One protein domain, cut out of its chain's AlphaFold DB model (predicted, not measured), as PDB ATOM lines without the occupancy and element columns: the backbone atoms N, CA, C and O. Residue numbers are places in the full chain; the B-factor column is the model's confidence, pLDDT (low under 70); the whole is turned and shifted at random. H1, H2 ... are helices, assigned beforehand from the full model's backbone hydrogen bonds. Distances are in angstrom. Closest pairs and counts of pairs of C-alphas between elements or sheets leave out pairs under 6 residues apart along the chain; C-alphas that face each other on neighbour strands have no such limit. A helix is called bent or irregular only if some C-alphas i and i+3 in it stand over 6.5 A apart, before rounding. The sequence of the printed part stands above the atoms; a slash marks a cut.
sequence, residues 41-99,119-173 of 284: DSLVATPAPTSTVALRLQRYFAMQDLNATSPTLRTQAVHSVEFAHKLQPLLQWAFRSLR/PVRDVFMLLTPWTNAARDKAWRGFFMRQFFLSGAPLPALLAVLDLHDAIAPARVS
ATOM      1  N   ASP A  41     197.093 125.243 227.527       64.81
ATOM      2  CA  ASP A  41     196.531 126.114 228.568       64.81
ATOM      3  C   ASP A  41     195.115 125.674 228.977       64.81
ATOM      4  O   ASP A  41     194.691 125.862 230.116       64.81
ATOM      5  N   SER A  42     194.390 124.999 228.076       64.94
ATOM      6  CA  SER A  42     193.076 124.425 228.377       64.94
ATOM      7  C   SER A  42     193.140 123.137 229.209       64.94
ATOM      8  O   SER A  42     192.132 122.773 229.811       64.94
ATOM      9  N   LEU A  43     194.285 122.443 229.299       63.06
ATOM     10  CA  LEU A  43     194.488 121.365 230.287       63.06
ATOM     11  C   LEU A  43     194.674 121.911 231.693       63.06
ATOM     12  O   LEU A  43     194.226 121.288 232.650       63.06
ATOM     13  N   VAL A  44     195.356 123.050 231.777       62.09
ATOM     14  CA  VAL A  44     195.906 123.619 233.007       62.09
ATOM     15  C   VAL A  44     194.957 124.630 233.663       62.09
ATOM     16  O   VAL A  44     195.097 124.925 234.847       62.09
ATOM     17  N   ALA A  45     193.961 125.139 232.928       59.91
ATOM     18  CA  ALA A  45     192.967 126.072 233.450       59.91
ATOM     19  C   ALA A  45     192.182 125.478 234.640       59.91
ATOM     20  O   ALA A  45     191.373 124.557 234.486       59.91
ATOM     21  N   THR A  46     192.417 126.033 235.830       55.84
ATOM     22  CA  THR A  46     191.686 125.749 237.068       55.84
ATOM     23  C   THR A  46     190.347 126.505 237.122       55.84
ATOM     24  O   THR A  46     190.252 127.604 236.574       55.84
ATOM     25  N   PRO A  47     189.307 125.982 237.810       54.47
ATOM     26  CA  PRO A  47     189.159 124.635 238.367       54.47
ATOM     27  C   PRO A  47     188.344 123.723 237.423       54.47
ATOM     28  O   PRO A  47     187.125 123.839 237.320       54.47
ATOM     29  N   ALA A  48     189.004 122.785 236.737       61.16
ATOM     30  CA  ALA A  48     188.324 121.715 236.003       61.16
ATOM     31  C   ALA A  48     188.249 120.440 236.868       61.16
ATOM     32  O   ALA A  48     189.240 120.098 237.512       61.16
ATOM     33  N   PRO A  49     187.123 119.703 236.883       66.69
ATOM     34  CA  PRO A  49     187.036 118.449 237.630       66.69
ATOM     35  C   PRO A  49     187.935 117.366 237.004       66.69
ATOM     36  O   PRO A  49     188.115 117.341 235.783       66.69
ATOM     37  N   THR A  50     188.444 116.425 237.813       63.94
ATOM     38  CA  THR A  50     189.316 115.301 237.393       63.94
ATOM     39  C   THR A  50     188.829 114.591 236.127       63.94
ATOM     40  O   THR A  50     189.615 114.306 235.225       63.94
ATOM     41  N   SER A  51     187.523 114.330 236.014       66.31
ATOM     42  CA  SER A  51     186.929 113.667 234.845       66.31
ATOM     43  C   SER A  51     187.128 114.463 233.551       66.31
ATOM     44  O   SER A  51     187.326 113.883 232.484       66.31
ATOM     45  N   THR A  52     187.137 115.794 233.640       74.50
ATOM     46  CA  THR A  52     187.390 116.687 232.507       74.50
ATOM     47  C   THR A  52     188.867 116.700 232.131       74.50
ATOM     48  O   THR A  52     189.181 116.628 230.944       74.50
ATOM     49  N   VAL A  53     189.778 116.726 233.109       70.38
ATOM     50  CA  VAL A  53     191.229 116.631 232.861       70.38
ATOM     51  C   VAL A  53     191.569 115.290 232.206       70.38
ATOM     52  O   VAL A  53     192.241 115.264 231.176       70.38
ATOM     53  N   ALA A  54     191.015 114.187 232.714       72.25
ATOM     54  CA  ALA A  54     191.197 112.854 232.148       72.25
ATOM     55  C   ALA A  54     190.715 112.760 230.691       72.25
ATOM     56  O   ALA A  54     191.446 112.282 229.825       72.25
ATOM     57  N   LEU A  55     189.515 113.271 230.390       75.50
ATOM     58  CA  LEU A  55     188.984 113.308 229.023       75.50
ATOM     59  C   LEU A  55     189.832 114.187 228.094       75.50
ATOM     60  O   LEU A  55     190.064 113.823 226.939       75.50
ATOM     61  N   ARG A  56     190.312 115.338 228.580       79.88
ATOM     62  CA  ARG A  56     191.196 116.227 227.814       79.88
ATOM     63  C   ARG A  56     192.534 115.549 227.514       79.88
ATOM     64  O   ARG A  56     192.971 115.605 226.369       79.88
ATOM     65  N   LEU A  57     193.132 114.849 228.478       79.88
ATOM     66  CA  LEU A  57     194.363 114.073 228.280       79.88
ATOM     67  C   LEU A  57     194.172 112.922 227.291       79.88
ATOM     68  O   LEU A  57     194.993 112.746 226.390       79.88
ATOM     69  N   GLN A  58     193.068 112.177 227.407       80.88
ATOM     70  CA  GLN A  58     192.737 111.104 226.467       80.88
ATOM     71  C   GLN A  58     192.624 111.613 225.032       80.88
ATOM     72  O   GLN A  58     193.130 110.967 224.114       80.88
ATOM     73  N   ARG A  59     192.002 112.781 224.838       82.00
ATOM     74  CA  ARG A  59     191.908 113.437 223.527       82.00
ATOM     75  C   ARG A  59     193.260 113.955 223.049       82.00
ATOM     76  O   ARG A  59     193.608 113.736 221.897       82.00
ATOM     77  N   TYR A  60     194.032 114.592 223.926       82.19
ATOM     78  CA  TYR A  60     195.332 115.175 223.589       82.19
ATOM     79  C   TYR A  60     196.334 114.137 223.077       82.19
ATOM     80  O   TYR A  60     197.024 114.370 222.084       82.19
ATOM     81  N   PHE A  61     196.374 112.971 223.721       82.75
ATOM     82  CA  PHE A  61     197.240 111.867 223.316       82.75
ATOM     83  C   PHE A  61     196.578 110.887 222.343       82.75
ATOM     84  O   PHE A  61     197.222 109.914 221.968       82.75
ATOM     85  N   ALA A  62     195.323 111.114 221.931       83.75
ATOM     86  CA  ALA A  62     194.546 110.167 221.124       83.75
ATOM     87  C   ALA A  62     194.598 108.732 221.701       83.75
ATOM     88  O   ALA A  62     194.848 107.749 221.002       83.75
ATOM     89  N   MET A  63     194.388 108.605 223.017       80.50
ATOM     90  CA  MET A  63     194.581 107.344 223.751       80.50
ATOM     91  C   MET A  63     193.668 106.215 223.253       80.50
ATOM     92  O   MET A  63     194.046 105.049 223.323       80.50
ATOM     93  N   GLN A  64     192.481 106.545 222.734       81.38
ATOM     94  CA  GLN A  64     191.574 105.564 222.130       81.38
ATOM     95  C   GLN A  64     192.204 104.911 220.890       81.38
ATOM     96  O   GLN A  64     192.229 103.685 220.800       81.38
ATOM     97  N   ASP A  65     192.807 105.709 220.008       81.31
ATOM     98  CA  ASP A  65     193.487 105.220 218.806       81.31
ATOM     99  C   ASP A  65     194.739 104.408 219.172       81.31
ATOM    100  O   ASP A  65     194.965 103.312 218.652       81.31
ATOM    101  N   LEU A  66     195.522 104.888 220.146       81.69
ATOM    102  CA  LEU A  66     196.675 104.158 220.692       81.69
ATOM    103  C   LEU A  66     196.280 102.783 221.247       81.69
ATOM    104  O   LEU A  66     196.968 101.789 220.994       81.69
ATOM    105  N   ASN A  67     195.167 102.706 221.979       82.38
ATOM    106  CA  ASN A  67     194.669 101.461 222.561       82.38
ATOM    107  C   ASN A  67     194.059 100.517 221.512       82.38
ATOM    108  O   ASN A  67     194.151  99.302 221.680       82.38
ATOM    109  N   ALA A  68     193.505 101.047 220.418       84.31
ATOM    110  CA  ALA A  68     193.027 100.256 219.282       84.31
ATOM    111  C   ALA A  68     194.171  99.686 218.420       84.31
ATOM    112  O   ALA A  68     193.980  98.723 217.676       84.31
ATOM    113  N   THR A  69     195.373 100.257 218.524       85.94
ATOM    114  CA  THR A  69     196.544  99.819 217.757       85.94
ATOM    115  C   THR A  69     197.199  98.579 218.389       85.94
ATOM    116  O   THR A  69     197.143  98.377 219.609       85.94
ATOM    117  N   SER A  70     197.850  97.744 217.565       88.44
ATOM    118  CA  SER A  70     198.616  96.580 218.030       88.44
ATOM    119  C   SER A  70     199.710  96.971 219.044       88.44
ATOM    120  O   SER A  70     200.256  98.076 218.959       88.44
ATOM    121  N   PRO A  71     200.084  96.079 219.985       86.00
ATOM    122  CA  PRO A  71     201.040  96.404 221.048       86.00
ATOM    123  C   PRO A  71     202.385  96.940 220.541       86.00
ATOM    124  O   PRO A  71     202.899  97.916 221.070       86.00
ATOM    125  N   THR A  72     202.930  96.354 219.473       86.38
ATOM    126  CA  THR A  72     204.211  96.768 218.879       86.38
ATOM    127  C   THR A  72     204.166  98.178 218.305       86.38
ATOM    128  O   THR A  72     205.066  98.978 218.557       86.38
ATOM    129  N   LEU A  73     203.115  98.507 217.553       86.69
ATOM    130  CA  LEU A  73     202.938  99.848 216.992       86.69
ATOM    131  C   LEU A  73     202.631 100.877 218.086       86.69
ATOM    132  O   LEU A  73     203.099 102.009 218.003       86.69
ATOM    133  N   ARG A  74     201.910 100.477 219.139       86.88
ATOM    134  CA  ARG A  74     201.669 101.322 220.313       86.88
ATOM    135  C   ARG A  74     202.974 101.690 221.010       86.88
ATOM    136  O   ARG A  74     203.196 102.868 221.265       86.88
ATOM    137  N   THR A  75     203.857 100.723 221.264       85.62
ATOM    138  CA  THR A  75     205.183 101.002 221.837       85.62
ATOM    139  C   THR A  75     205.977 101.951 220.941       85.62
ATOM    140  O   THR A  75     206.520 102.937 221.427       85.62
ATOM    141  N   GLN A  76     205.995 101.732 219.622       87.62
ATOM    142  CA  GLN A  76     206.679 102.644 218.695       87.62
ATOM    143  C   GLN A  76     206.107 104.069 218.728       87.62
ATOM    144  O   GLN A  76     206.867 105.033 218.702       87.62
ATOM    145  N   ALA A  77     204.782 104.210 218.811       88.25
ATOM    146  CA  ALA A  77     204.124 105.509 218.894       88.25
ATOM    147  C   ALA A  77     204.443 106.230 220.213       88.25
ATOM    148  O   ALA A  77     204.771 107.416 220.200       88.25
ATOM    149  N   VAL A  78     204.407 105.513 221.338       89.12
ATOM    150  CA  VAL A  78     204.694 106.051 222.678       89.12
ATOM    151  C   VAL A  78     206.157 106.486 222.808       89.12
ATOM    152  O   VAL A  78     206.431 107.546 223.360       89.12
ATOM    153  N   HIS A  79     207.099 105.751 222.214       90.31
ATOM    154  CA  HIS A  79     208.521 106.129 222.184       90.31
ATOM    155  C   HIS A  79     208.893 107.071 221.024       90.31
ATOM    156  O   HIS A  79     210.075 107.320 220.777       90.31
ATOM    157  N   SER A  80     207.912 107.604 220.292       91.12
ATOM    158  CA  SER A  80     208.177 108.554 219.214       91.12
ATOM    159  C   SER A  80     208.565 109.935 219.752       91.12
ATOM    160  O   SER A  80     208.123 110.371 220.817       91.12
ATOM    161  N   VAL A  81     209.348 110.671 218.959       89.31
ATOM    162  CA  VAL A  81     209.725 112.061 219.266       89.31
ATOM    163  C   VAL A  81     208.489 112.957 219.398       89.31
ATOM    164  O   VAL A  81     208.452 113.828 220.262       89.31
ATOM    165  N   GLU A  82     207.453 112.728 218.584       88.31
ATOM    166  CA  GLU A  82     206.210 113.503 218.645       88.31
ATOM    167  C   GLU A  82     205.496 113.323 219.991       88.31
ATOM    168  O   GLU A  82     205.068 114.305 220.599       88.31
ATOM    169  N   PHE A  83     205.404 112.083 220.479       89.50
ATOM    170  CA  PHE A  83     204.795 111.795 221.775       89.50
ATOM    171  C   PHE A  83     205.598 112.431 222.918       89.50
ATOM    172  O   PHE A  83     205.025 113.114 223.768       89.50
ATOM    173  N   ALA A  84     206.929 112.295 222.895       89.06
ATOM    174  CA  ALA A  84     207.811 112.903 223.889       89.06
ATOM    175  C   ALA A  84     207.711 114.442 223.910       89.06
ATOM    176  O   ALA A  84     207.601 115.037 224.982       89.06
ATOM    177  N   HIS A  85     207.676 115.098 222.743       88.69
ATOM    178  CA  HIS A  85     207.499 116.552 222.646       88.69
ATOM    179  C   HIS A  85     206.152 117.022 223.205       88.69
ATOM    180  O   HIS A  85     206.104 118.044 223.886       88.69
ATOM    181  N   LYS A  86     205.066 116.276 222.963       87.75
ATOM    182  CA  LYS A  86     203.747 116.589 223.542       87.75
ATOM    183  C   LYS A  86     203.723 116.418 225.058       87.75
ATOM    184  O   LYS A  86     203.028 117.170 225.741       87.75
ATOM    185  N   LEU A  87     204.460 115.433 225.566       90.06
ATOM    186  CA  LEU A  87     204.499 115.073 226.978       90.06
ATOM    187  C   LEU A  87     205.369 116.018 227.818       90.06
ATOM    188  O   LEU A  87     205.036 116.293 228.967       90.06
ATOM    189  N   GLN A  88     206.456 116.546 227.256       90.44
ATOM    190  CA  GLN A  88     207.399 117.420 227.959       90.44
ATOM    191  C   GLN A  88     206.742 118.589 228.734       90.44
ATOM    192  O   GLN A  88     206.941 118.654 229.949       90.44
ATOM    193  N   PRO A  89     205.966 119.499 228.107       87.12
ATOM    194  CA  PRO A  89     205.383 120.637 228.824       87.12
ATOM    195  C   PRO A  89     204.368 120.195 229.886       87.12
ATOM    196  O   PRO A  89     204.271 120.821 230.942       87.12
ATOM    197  N   LEU A  90     203.669 119.077 229.647       88.00
ATOM    198  CA  LEU A  90     202.734 118.489 230.600       88.00
ATOM    199  C   LEU A  90     203.440 118.006 231.861       88.00
ATOM    200  O   LEU A  90     203.002 118.349 232.953       88.00
ATOM    201  N   LEU A  91     204.538 117.260 231.724       91.12
ATOM    202  CA  LEU A  91     205.283 116.772 232.884       91.12
ATOM    203  C   LEU A  91     205.921 117.915 233.667       91.12
ATOM    204  O   LEU A  91     205.855 117.911 234.888       91.12
ATOM    205  N   GLN A  92     206.493 118.916 232.996       90.06
ATOM    206  CA  GLN A  92     207.088 120.061 233.691       90.06
ATOM    207  C   GLN A  92     206.045 120.877 234.461       90.06
ATOM    208  O   GLN A  92     206.317 121.370 235.553       90.06
ATOM    209  N   TRP A  93     204.853 121.067 233.894       88.31
ATOM    210  CA  TRP A  93     203.742 121.678 234.618       88.31
ATOM    211  C   TRP A  93     203.267 120.796 235.780       88.31
ATOM    212  O   TRP A  93     203.082 121.304 236.884       88.31
ATOM    213  N   ALA A  94     203.115 119.491 235.544       88.44
ATOM    214  CA  ALA A  94     202.633 118.553 236.546       88.44
ATOM    215  C   ALA A  94     203.597 118.466 237.736       88.44
ATOM    216  O   ALA A  94     203.170 118.624 238.868       88.44
ATOM    217  N   PHE A  95     204.905 118.343 237.509       90.12
ATOM    218  CA  PHE A  95     205.889 118.354 238.594       90.12
ATOM    219  C   PHE A  95     205.849 119.645 239.422       90.12
ATOM    220  O   PHE A  95     205.876 119.569 240.645       90.12
ATOM    221  N   ARG A  96     205.717 120.818 238.786       87.56
ATOM    222  CA  ARG A  96     205.593 122.107 239.497       87.56
ATOM    223  C   ARG A  96     204.310 122.241 240.310       87.56
ATOM    224  O   ARG A  96     204.281 122.987 241.280       87.56
ATOM    225  N   SER A  97     203.246 121.583 239.863       84.50
ATOM    226  CA  SER A  97     201.903 121.737 240.430       84.50
ATOM    227  C   SER A  97     201.544 120.627 241.415       84.50
ATOM    228  O   SER A  97     200.512 120.724 242.075       84.50
ATOM    229  N   LEU A  98     202.366 119.575 241.498       85.69
ATOM    230  CA  LEU A  98     202.125 118.426 242.357       85.69
ATOM    231  C   LEU A  98     202.259 118.847 243.818       85.69
ATOM    232  O   LEU A  98     203.327 119.282 244.252       85.69
ATOM    233  N   ARG A  99     201.178 118.693 244.582       80.31
ATOM    234  CA  ARG A  99     201.204 118.944 246.022       80.31
ATOM    235  C   ARG A  99     201.672 117.683 246.723       80.31
ATOM    236  O   ARG A  99     200.997 116.656 246.682       80.31
ATOM    237  N   PRO A 119     194.311 116.711 240.758       72.12
ATOM    238  CA  PRO A 119     194.173 116.463 239.326       72.12
ATOM    239  C   PRO A 119     195.537 116.275 238.650       72.12
ATOM    240  O   PRO A 119     195.622 115.668 237.582       72.12
ATOM    241  N   VAL A 120     196.613 116.758 239.275       80.19
ATOM    242  CA  VAL A 120     197.991 116.558 238.834       80.19
ATOM    243  C   VAL A 120     198.439 115.118 239.073       80.19
ATOM    244  O   VAL A 120     199.031 114.499 238.187       80.19
ATOM    245  N   ARG A 121     198.102 114.536 240.229       83.50
ATOM    246  CA  ARG A 121     198.355 113.117 240.511       83.50
ATOM    247  C   ARG A 121     197.616 112.231 239.510       83.50
ATOM    248  O   ARG A 121     198.209 111.296 238.977       83.50
ATOM    249  N   ASP A 122     196.366 112.570 239.185       82.31
ATOM    250  CA  ASP A 122     195.577 111.863 238.167       82.31
ATOM    251  C   ASP A 122     196.255 111.875 236.784       82.31
ATOM    252  O   ASP A 122     196.208 110.869 236.076       82.31
ATOM    253  N   VAL A 123     196.937 112.965 236.403       85.81
ATOM    254  CA  VAL A 123     197.714 113.036 235.149       85.81
ATOM    255  C   VAL A 123     198.795 111.955 235.115       85.81
ATOM    256  O   VAL A 123     198.886 111.209 234.137       85.81
ATOM    257  N   PHE A 124     199.587 111.831 236.182       88.81
ATOM    258  CA  PHE A 124     200.633 110.811 236.273       88.81
ATOM    259  C   PHE A 124     200.050 109.389 236.280       88.81
ATOM    260  O   PHE A 124     200.538 108.516 235.557       88.81
ATOM    261  N   MET A 125     198.952 109.164 237.014       86.50
ATOM    262  CA  MET A 125     198.272 107.861 237.039       86.50
ATOM    263  C   MET A 125     197.776 107.450 235.659       86.50
ATOM    264  O   MET A 125     197.999 106.319 235.226       86.50
ATOM    265  N   LEU A 126     197.126 108.376 234.951       85.50
ATOM    266  CA  LEU A 126     196.602 108.120 233.617       85.50
ATOM    267  C   LEU A 126     197.718 107.742 232.658       85.50
ATOM    268  O   LEU A 126     197.524 106.813 231.891       85.50
ATOM    269  N   LEU A 127     198.872 108.412 232.719       87.75
ATOM    270  CA  LEU A 127     200.004 108.172 231.821       87.75
ATOM    271  C   LEU A 127     200.790 106.888 232.130       87.75
ATOM    272  O   LEU A 127     201.448 106.338 231.242       87.75
ATOM    273  N   THR A 128     200.698 106.385 233.363       88.81
ATOM    274  CA  THR A 128     201.485 105.248 233.862       88.81
ATOM    275  C   THR A 128     201.468 104.006 232.952       88.81
ATOM    276  O   THR A 128     202.539 103.437 232.743       88.81
ATOM    277  N   PRO A 129     200.341 103.568 232.348       86.31
ATOM    278  CA  PRO A 129     200.321 102.389 231.475       86.31
ATOM    279  C   PRO A 129     201.229 102.494 230.243       86.31
ATOM    280  O   PRO A 129     201.601 101.468 229.674       86.31
ATOM    281  N   TRP A 130     201.575 103.713 229.819       86.00
ATOM    282  CA  TRP A 130     202.389 103.959 228.628       86.00
ATOM    283  C   TRP A 130     203.785 104.478 228.970       86.00
ATOM    284  O   TRP A 130     204.732 104.165 228.257       86.00
ATOM    285  N   THR A 131     203.928 105.241 230.056       89.75
ATOM    286  CA  THR A 131     205.175 105.945 230.396       89.75
ATOM    287  C   THR A 131     205.653 105.642 231.815       89.75
ATOM    288  O   THR A 131     205.976 106.548 232.587       89.75
ATOM    289  N   ASN A 132     205.657 104.367 232.203       89.00
ATOM    290  CA  ASN A 132     206.022 103.972 233.561       89.00
ATOM    291  C   ASN A 132     207.523 104.202 233.843       89.00
ATOM    292  O   ASN A 132     208.372 103.386 233.483       89.00
ATOM    293  N   ALA A 133     207.832 105.294 234.541       88.31
ATOM    294  CA  ALA A 133     209.187 105.659 234.967       88.31
ATOM    295  C   ALA A 133     209.807 104.720 236.025       88.31
ATOM    296  O   ALA A 133     211.032 104.620 236.109       88.31
ATOM    297  N   ALA A 134     209.003 103.999 236.815       83.50
ATOM    298  CA  ALA A 134     209.536 103.015 237.760       83.50
ATOM    299  C   ALA A 134     210.132 101.807 237.008       83.50
ATOM    300  O   ALA A 134     211.210 101.312 237.352       83.50
ATOM    301  N   ARG A 135     209.488 101.379 235.913       81.94
ATOM    302  CA  ARG A 135     209.838 100.152 235.177       81.94
ATOM    303  C   ARG A 135     210.759 100.358 233.981       81.94
ATOM    304  O   ARG A 135     211.642  99.534 233.755       81.94
ATOM    305  N   ASP A 136     210.544 101.408 233.199       86.75
ATOM    306  CA  ASP A 136     211.266 101.630 231.948       86.75
ATOM    307  C   ASP A 136     212.373 102.670 232.142       86.75
ATOM    308  O   ASP A 136     212.111 103.822 232.486       86.75
ATOM    309  N   LYS A 137     213.624 102.270 231.879       86.81
ATOM    310  CA  LYS A 137     214.799 103.144 231.991       86.81
ATOM    311  C   LYS A 137     214.704 104.374 231.080       86.81
ATOM    312  O   LYS A 137     215.136 105.452 231.483       86.81
ATOM    313  N   ALA A 138     214.145 104.241 229.877       90.62
ATOM    314  CA  ALA A 138     213.981 105.361 228.954       90.62
ATOM    315  C   ALA A 138     212.982 106.384 229.508       90.62
ATOM    316  O   ALA A 138     213.275 107.581 229.534       90.62
ATOM    317  N   TRP A 139     211.838 105.916 230.021       92.94
ATOM    318  CA  TRP A 139     210.863 106.796 230.666       92.94
ATOM    319  C   TRP A 139     211.393 107.383 231.964       92.94
ATOM    320  O   TRP A 139     211.159 108.559 232.218       92.94
ATOM    321  N   ARG A 140     212.170 106.629 232.743       91.06
ATOM    322  CA  ARG A 140     212.827 107.145 233.945       91.06
ATOM    323  C   ARG A 140     213.748 108.314 233.636       91.06
ATOM    324  O   ARG A 140     213.563 109.387 234.200       91.06
ATOM    325  N   GLY A 141     214.669 108.139 232.687       91.19
ATOM    326  CA  GLY A 141     215.566 109.212 232.257       91.19
ATOM    327  C   GLY A 141     214.798 110.417 231.703       91.19
ATOM    328  O   GLY A 141     215.128 111.563 232.011       91.19
ATOM    329  N   PHE A 142     213.721 110.179 230.946       94.06
ATOM    330  CA  PHE A 142     212.869 111.254 230.442       94.06
ATOM    331  C   PHE A 142     212.172 112.025 231.573       94.06
ATOM    332  O   PHE A 142     212.233 113.253 231.593       94.06
ATOM    333  N   PHE A 143     211.546 111.327 232.525       94.50
ATOM    334  CA  PHE A 143     210.856 111.932 233.667       94.50
ATOM    335  C   PHE A 143     211.821 112.680 234.580       94.50
ATOM    336  O   PHE A 143     211.531 113.820 234.925       94.50
ATOM    337  N   MET A 144     212.982 112.100 234.899       93.06
ATOM    338  CA  MET A 144     214.030 112.780 235.667       93.06
ATOM    339  C   MET A 144     214.459 114.075 234.977       93.06
ATOM    340  O   MET A 144     214.502 115.126 235.608       93.06
ATOM    341  N   ARG A 145     214.689 114.047 233.657       93.62
ATOM    342  CA  ARG A 145     215.022 115.262 232.905       93.62
ATOM    343  C   ARG A 145     213.925 116.321 233.017       93.62
ATOM    344  O   ARG A 145     214.247 117.487 233.229       93.62
ATOM    345  N   GLN A 146     212.653 115.940 232.881       94.44
ATOM    346  CA  GLN A 146     211.549 116.899 233.015       94.44
ATOM    347  C   GLN A 146     211.394 117.418 234.444       94.44
ATOM    348  O   GLN A 146     211.130 118.603 234.615       94.44
ATOM    349  N   PHE A 147     211.617 116.574 235.449       94.94
ATOM    350  CA  PHE A 147     211.672 116.973 236.849       94.94
ATOM    351  C   PHE A 147     212.744 118.051 237.073       94.94
ATOM    352  O   PHE A 147     212.415 119.147 237.525       94.94
ATOM    353  N   PHE A 148     213.992 117.809 236.660       93.81
ATOM    354  CA  PHE A 148     215.073 118.784 236.836       93.81
ATOM    355  C   PHE A 148     214.800 120.108 236.115       93.81
ATOM    356  O   PHE A 148     215.096 121.168 236.658       93.81
ATOM    357  N   LEU A 149     214.210 120.059 234.915       92.19
ATOM    358  CA  LEU A 149     213.818 121.260 234.165       92.19
ATOM    359  C   LEU A 149     212.623 121.999 234.779       92.19
ATOM    360  O   LEU A 149     212.425 123.176 234.498       92.19
ATOM    361  N   SER A 150     211.810 121.316 235.585       90.69
ATOM    362  CA  SER A 150     210.627 121.903 236.209       90.69
ATOM    363  C   SER A 150     210.951 122.739 237.451       90.69
ATOM    364  O   SER A 150     210.147 123.589 237.821       90.69
ATOM    365  N   GLY A 151     212.100 122.501 238.092       89.25
ATOM    366  CA  GLY A 151     212.452 123.128 239.370       89.25
ATOM    367  C   GLY A 151     211.619 122.636 240.561       89.25
ATOM    368  O   GLY A 151     211.656 123.255 241.617       89.25
ATOM    369  N   ALA A 152     210.854 121.552 240.403       89.50
ATOM    370  CA  ALA A 152     210.100 120.948 241.495       89.50
ATOM    371  C   ALA A 152     211.036 120.376 242.583       89.50
ATOM    372  O   ALA A 152     212.164 119.978 242.271       89.50
ATOM    373  N   PRO A 153     210.582 120.299 243.846       90.94
ATOM    374  CA  PRO A 153     211.381 119.746 244.936       90.94
ATOM    375  C   PRO A 153     211.455 118.212 244.847       90.94
ATOM    376  O   PRO A 153     210.541 117.571 244.322       90.94
ATOM    377  N   LEU A 154     212.521 117.603 245.386       91.50
ATOM    378  CA  LEU A 154     212.752 116.147 245.344       91.50
ATOM    379  C   LEU A 154     211.529 115.292 245.742       91.50
ATOM    380  O   LEU A 154     211.260 114.320 245.027       91.50
ATOM    381  N   PRO A 155     210.747 115.634 246.789       90.56
ATOM    382  CA  PRO A 155     209.568 114.855 247.158       90.56
ATOM    383  C   PRO A 155     208.553 114.692 246.016       90.56
ATOM    384  O   PRO A 155     207.865 113.677 245.955       90.56
ATOM    385  N   ALA A 156     208.489 115.631 245.063       90.94
ATOM    386  CA  ALA A 156     207.616 115.510 243.896       90.94
ATOM    387  C   ALA A 156     208.068 114.386 242.949       90.94
ATOM    388  O   ALA A 156     207.235 113.645 242.428       90.94
ATOM    389  N   LEU A 157     209.382 114.223 242.740       91.88
ATOM    390  CA  LEU A 157     209.918 113.112 241.951       91.88
ATOM    391  C   LEU A 157     209.653 111.773 242.642       91.88
ATOM    392  O   LEU A 157     209.191 110.839 241.987       91.88
ATOM    393  N   LEU A 158     209.914 111.696 243.949       90.12
ATOM    394  CA  LEU A 158     209.696 110.480 244.736       90.12
ATOM    395  C   LEU A 158     208.218 110.069 244.722       90.12
ATOM    396  O   LEU A 158     207.909 108.934 244.369       90.12
ATOM    397  N   ALA A 159     207.301 111.018 244.930       89.19
ATOM    398  CA  ALA A 159     205.864 110.763 244.869       89.19
ATOM    399  C   ALA A 159     205.404 110.206 243.508       89.19
ATOM    400  O   ALA A 159     204.519 109.351 243.456       89.19
ATOM    401  N   VAL A 160     205.992 110.665 242.396       90.50
ATOM    402  CA  VAL A 160     205.674 110.147 241.053       90.50
ATOM    403  C   VAL A 160     206.240 108.743 240.837       90.50
ATOM    404  O   VAL A 160     205.575 107.907 240.222       90.50
ATOM    405  N   LEU A 161     207.444 108.462 241.337       88.56
ATOM    406  CA  LEU A 161     208.038 107.127 241.259       88.56
ATOM    407  C   LEU A 161     207.228 106.111 242.072       88.56
ATOM    408  O   LEU A 161     206.892 105.055 241.535       88.56
ATOM    409  N   ASP A 162     206.831 106.470 243.293       86.44
ATOM    410  CA  ASP A 162     205.981 105.643 244.155       86.44
ATOM    411  C   ASP A 162     204.613 105.392 243.518       86.44
ATOM    412  O   ASP A 162     204.095 104.277 243.534       86.44
ATOM    413  N   LEU A 163     204.028 106.417 242.890       87.75
ATOM    414  CA  LEU A 163     202.772 106.289 242.152       87.75
ATOM    415  C   LEU A 163     202.894 105.293 240.990       87.75
ATOM    416  O   LEU A 163     202.027 104.438 240.801       87.75
ATOM    417  N   HIS A 164     203.961 105.416 240.200       87.25
ATOM    418  CA  HIS A 164     204.219 104.543 239.059       87.25
ATOM    419  C   HIS A 164     204.490 103.095 239.477       87.25
ATOM    420  O   HIS A 164     204.103 102.179 238.743       87.25
ATOM    421  N   ASP A 165     205.133 102.887 240.628       84.50
ATOM    422  CA  ASP A 165     205.335 101.556 241.190       84.50
ATOM    423  C   ASP A 165     204.022 100.985 241.744       84.50
ATOM    424  O   ASP A 165     203.632  99.885 241.369       84.50
ATOM    425  N   ALA A 166     203.239 101.753 242.508       82.88
ATOM    426  CA  ALA A 166     201.971 101.290 243.087       82.88
ATOM    427  C   ALA A 166     200.940 100.821 242.041       82.88
ATOM    428  O   ALA A 166     200.203  99.861 242.269       82.88
ATOM    429  N   ILE A 167     200.876 101.485 240.884       77.25
ATOM    430  CA  ILE A 167     199.919 101.161 239.812       77.25
ATOM    431  C   ILE A 167     200.328  99.909 239.034       77.25
ATOM    432  O   ILE A 167     199.479  99.186 238.510       77.25
ATOM    433  N   ALA A 168     201.626  99.649 238.930       63.94
ATOM    434  CA  ALA A 168     202.148  98.503 238.207       63.94
ATOM    435  C   ALA A 168     203.353  97.934 238.962       63.94
ATOM    436  O   ALA A 168     204.475  98.056 238.454       63.94
ATOM    437  N   PRO A 169     203.121  97.306 240.134       62.69
ATOM    438  CA  PRO A 169     204.184  96.926 241.050       62.69
ATOM    439  C   PRO A 169     205.157  96.012 240.334       62.69
ATOM    440  O   PRO A 169     204.833  94.889 239.931       62.69
ATOM    441  N   ALA A 170     206.369  96.516 240.147       56.88
ATOM    442  CA  ALA A 170     207.502  95.656 239.909       56.88
ATOM    443  C   ALA A 170     208.055  95.282 241.282       56.88
ATOM    444  O   ALA A 170     207.971  96.050 242.233       56.88
ATOM    445  N   ARG A 171     208.669  94.106 241.417       55.78
ATOM    446  CA  ARG A 171     209.555  93.879 242.563       55.78
ATOM    447  C   ARG A 171     210.778  94.779 242.373       55.78
ATOM    448  O   ARG A 171     211.784  94.332 241.822       55.78
ATOM    449  N   VAL A 172     210.671  96.058 242.732       61.53
ATOM    450  CA  VAL A 172     211.815  96.962 242.781       61.53
ATOM    451  C   VAL A 172     212.678  96.460 243.925       61.53
ATOM    452  O   VAL A 172     212.310  96.538 245.091       61.53
ATOM    453  N   SER A 173     213.799  95.832 243.578       68.25
ATOM    454  CA  SER A 173     214.759  95.427 244.595       68.25
ATOM    455  C   SER A 173     215.301  96.672 245.294       68.25
ATOM    456  O   SER A 173     215.487  97.704 244.648       68.25
TER     457      SER A 173
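What this domain is: This is residues 41 to 99 and 119 to 173 of the 284 residues of an uncharacterized protein of Pythium brassicum (UniProt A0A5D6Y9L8). The printed part is a cluster of helices built round a U: H2 and H3 run along one side, H4 and H5 return along the other, and H6 sits between H2 and H5 in the U's open end. H7 packs on H5 and H8 packs on H6, while the small hairpin of H3 and H4 makes the closed end and short H1 lies beside H2. There are 114 residues printed with eight named helices, H1 to H8 in order, and no named strand; the class is all helix. The whole is compact, with a radius of gyration of the C-alphas of 13.7 A and spans of 39 by 37 by 24 A.

Where its parts are: Find C-alpha 41 at (196.531, 126.114, 228.568), where H1, residues 41 to 44, begins. H2 takes residues 50 to 60, 15.1 A long, and H3 residues 63 to 68. Read on to H4, residues 71 to 78, 10.4 A, and then to the longest helix, H5, residues 81 to 97, which starts at C-alpha 81 at (209.725, 112.061, 219.266) and covers 24.6 A. H5 is only just irregular, with C-alphas 86 and 89 being 6.9 A apart, and it has a kink of 29 degrees near residue 89. After the cut come H6, residues 119 to 127, 12.6 A; H7, residues 137 to 150, 19.7 A; and H8, residues 154 to 167, 20.5 A, ending at C-alpha 167 at (199.919, 101.161, 239.812).

How they stand to each other: Start at the hub, H6, which touches three helices. It touches H2 at a steep tilt of 43 degrees, the closest C-alphas being those of Thr 50 and Pro 119, 5.4 A apart. H5 touches it with residues 94 to 97 alone, at a shallow tilt of 29 degrees, opposite ways; C-alphas 94 and 120 come closest, at 5.5 A. H8 touches H6 at a steep tilt of 50 degrees, closest at C-alphas 124 and 160, 7.0 A. H7 touches H5, also at 50 degrees, closest at C-alphas 92 and 150, 4.7 A. H3 and H4 form a helical hairpin and only just touch, with 3 pairs of C-alphas within 8 A; C-alphas 66 and 74 are closest, at 5.8 A. H1 and H2 only just touch, also with 3 pairs, closest at C-alphas 43 and 53, 6.3 A. In H2, H3, H4, H6, H7 and H8 every O i to N i+4 pair is within hydrogen-bond range; in H5 11 of 13 are, and H1 is too short for such a pair.

The domain as a whole: The C-alphas of Ser 42 and Ser 173 are the two farthest apart, at 39.7 A. Residues 100 to 118 are not printed, and C-alphas 99 and 119 are 10.0 A apart across this cut. Of the links that are printed whole, H6 to H7 is short but not tight, and the others are tight. The mean pLDDT of the printed part is 83.0; look for values under 70 at residues 41 to 51 and 168 to 173.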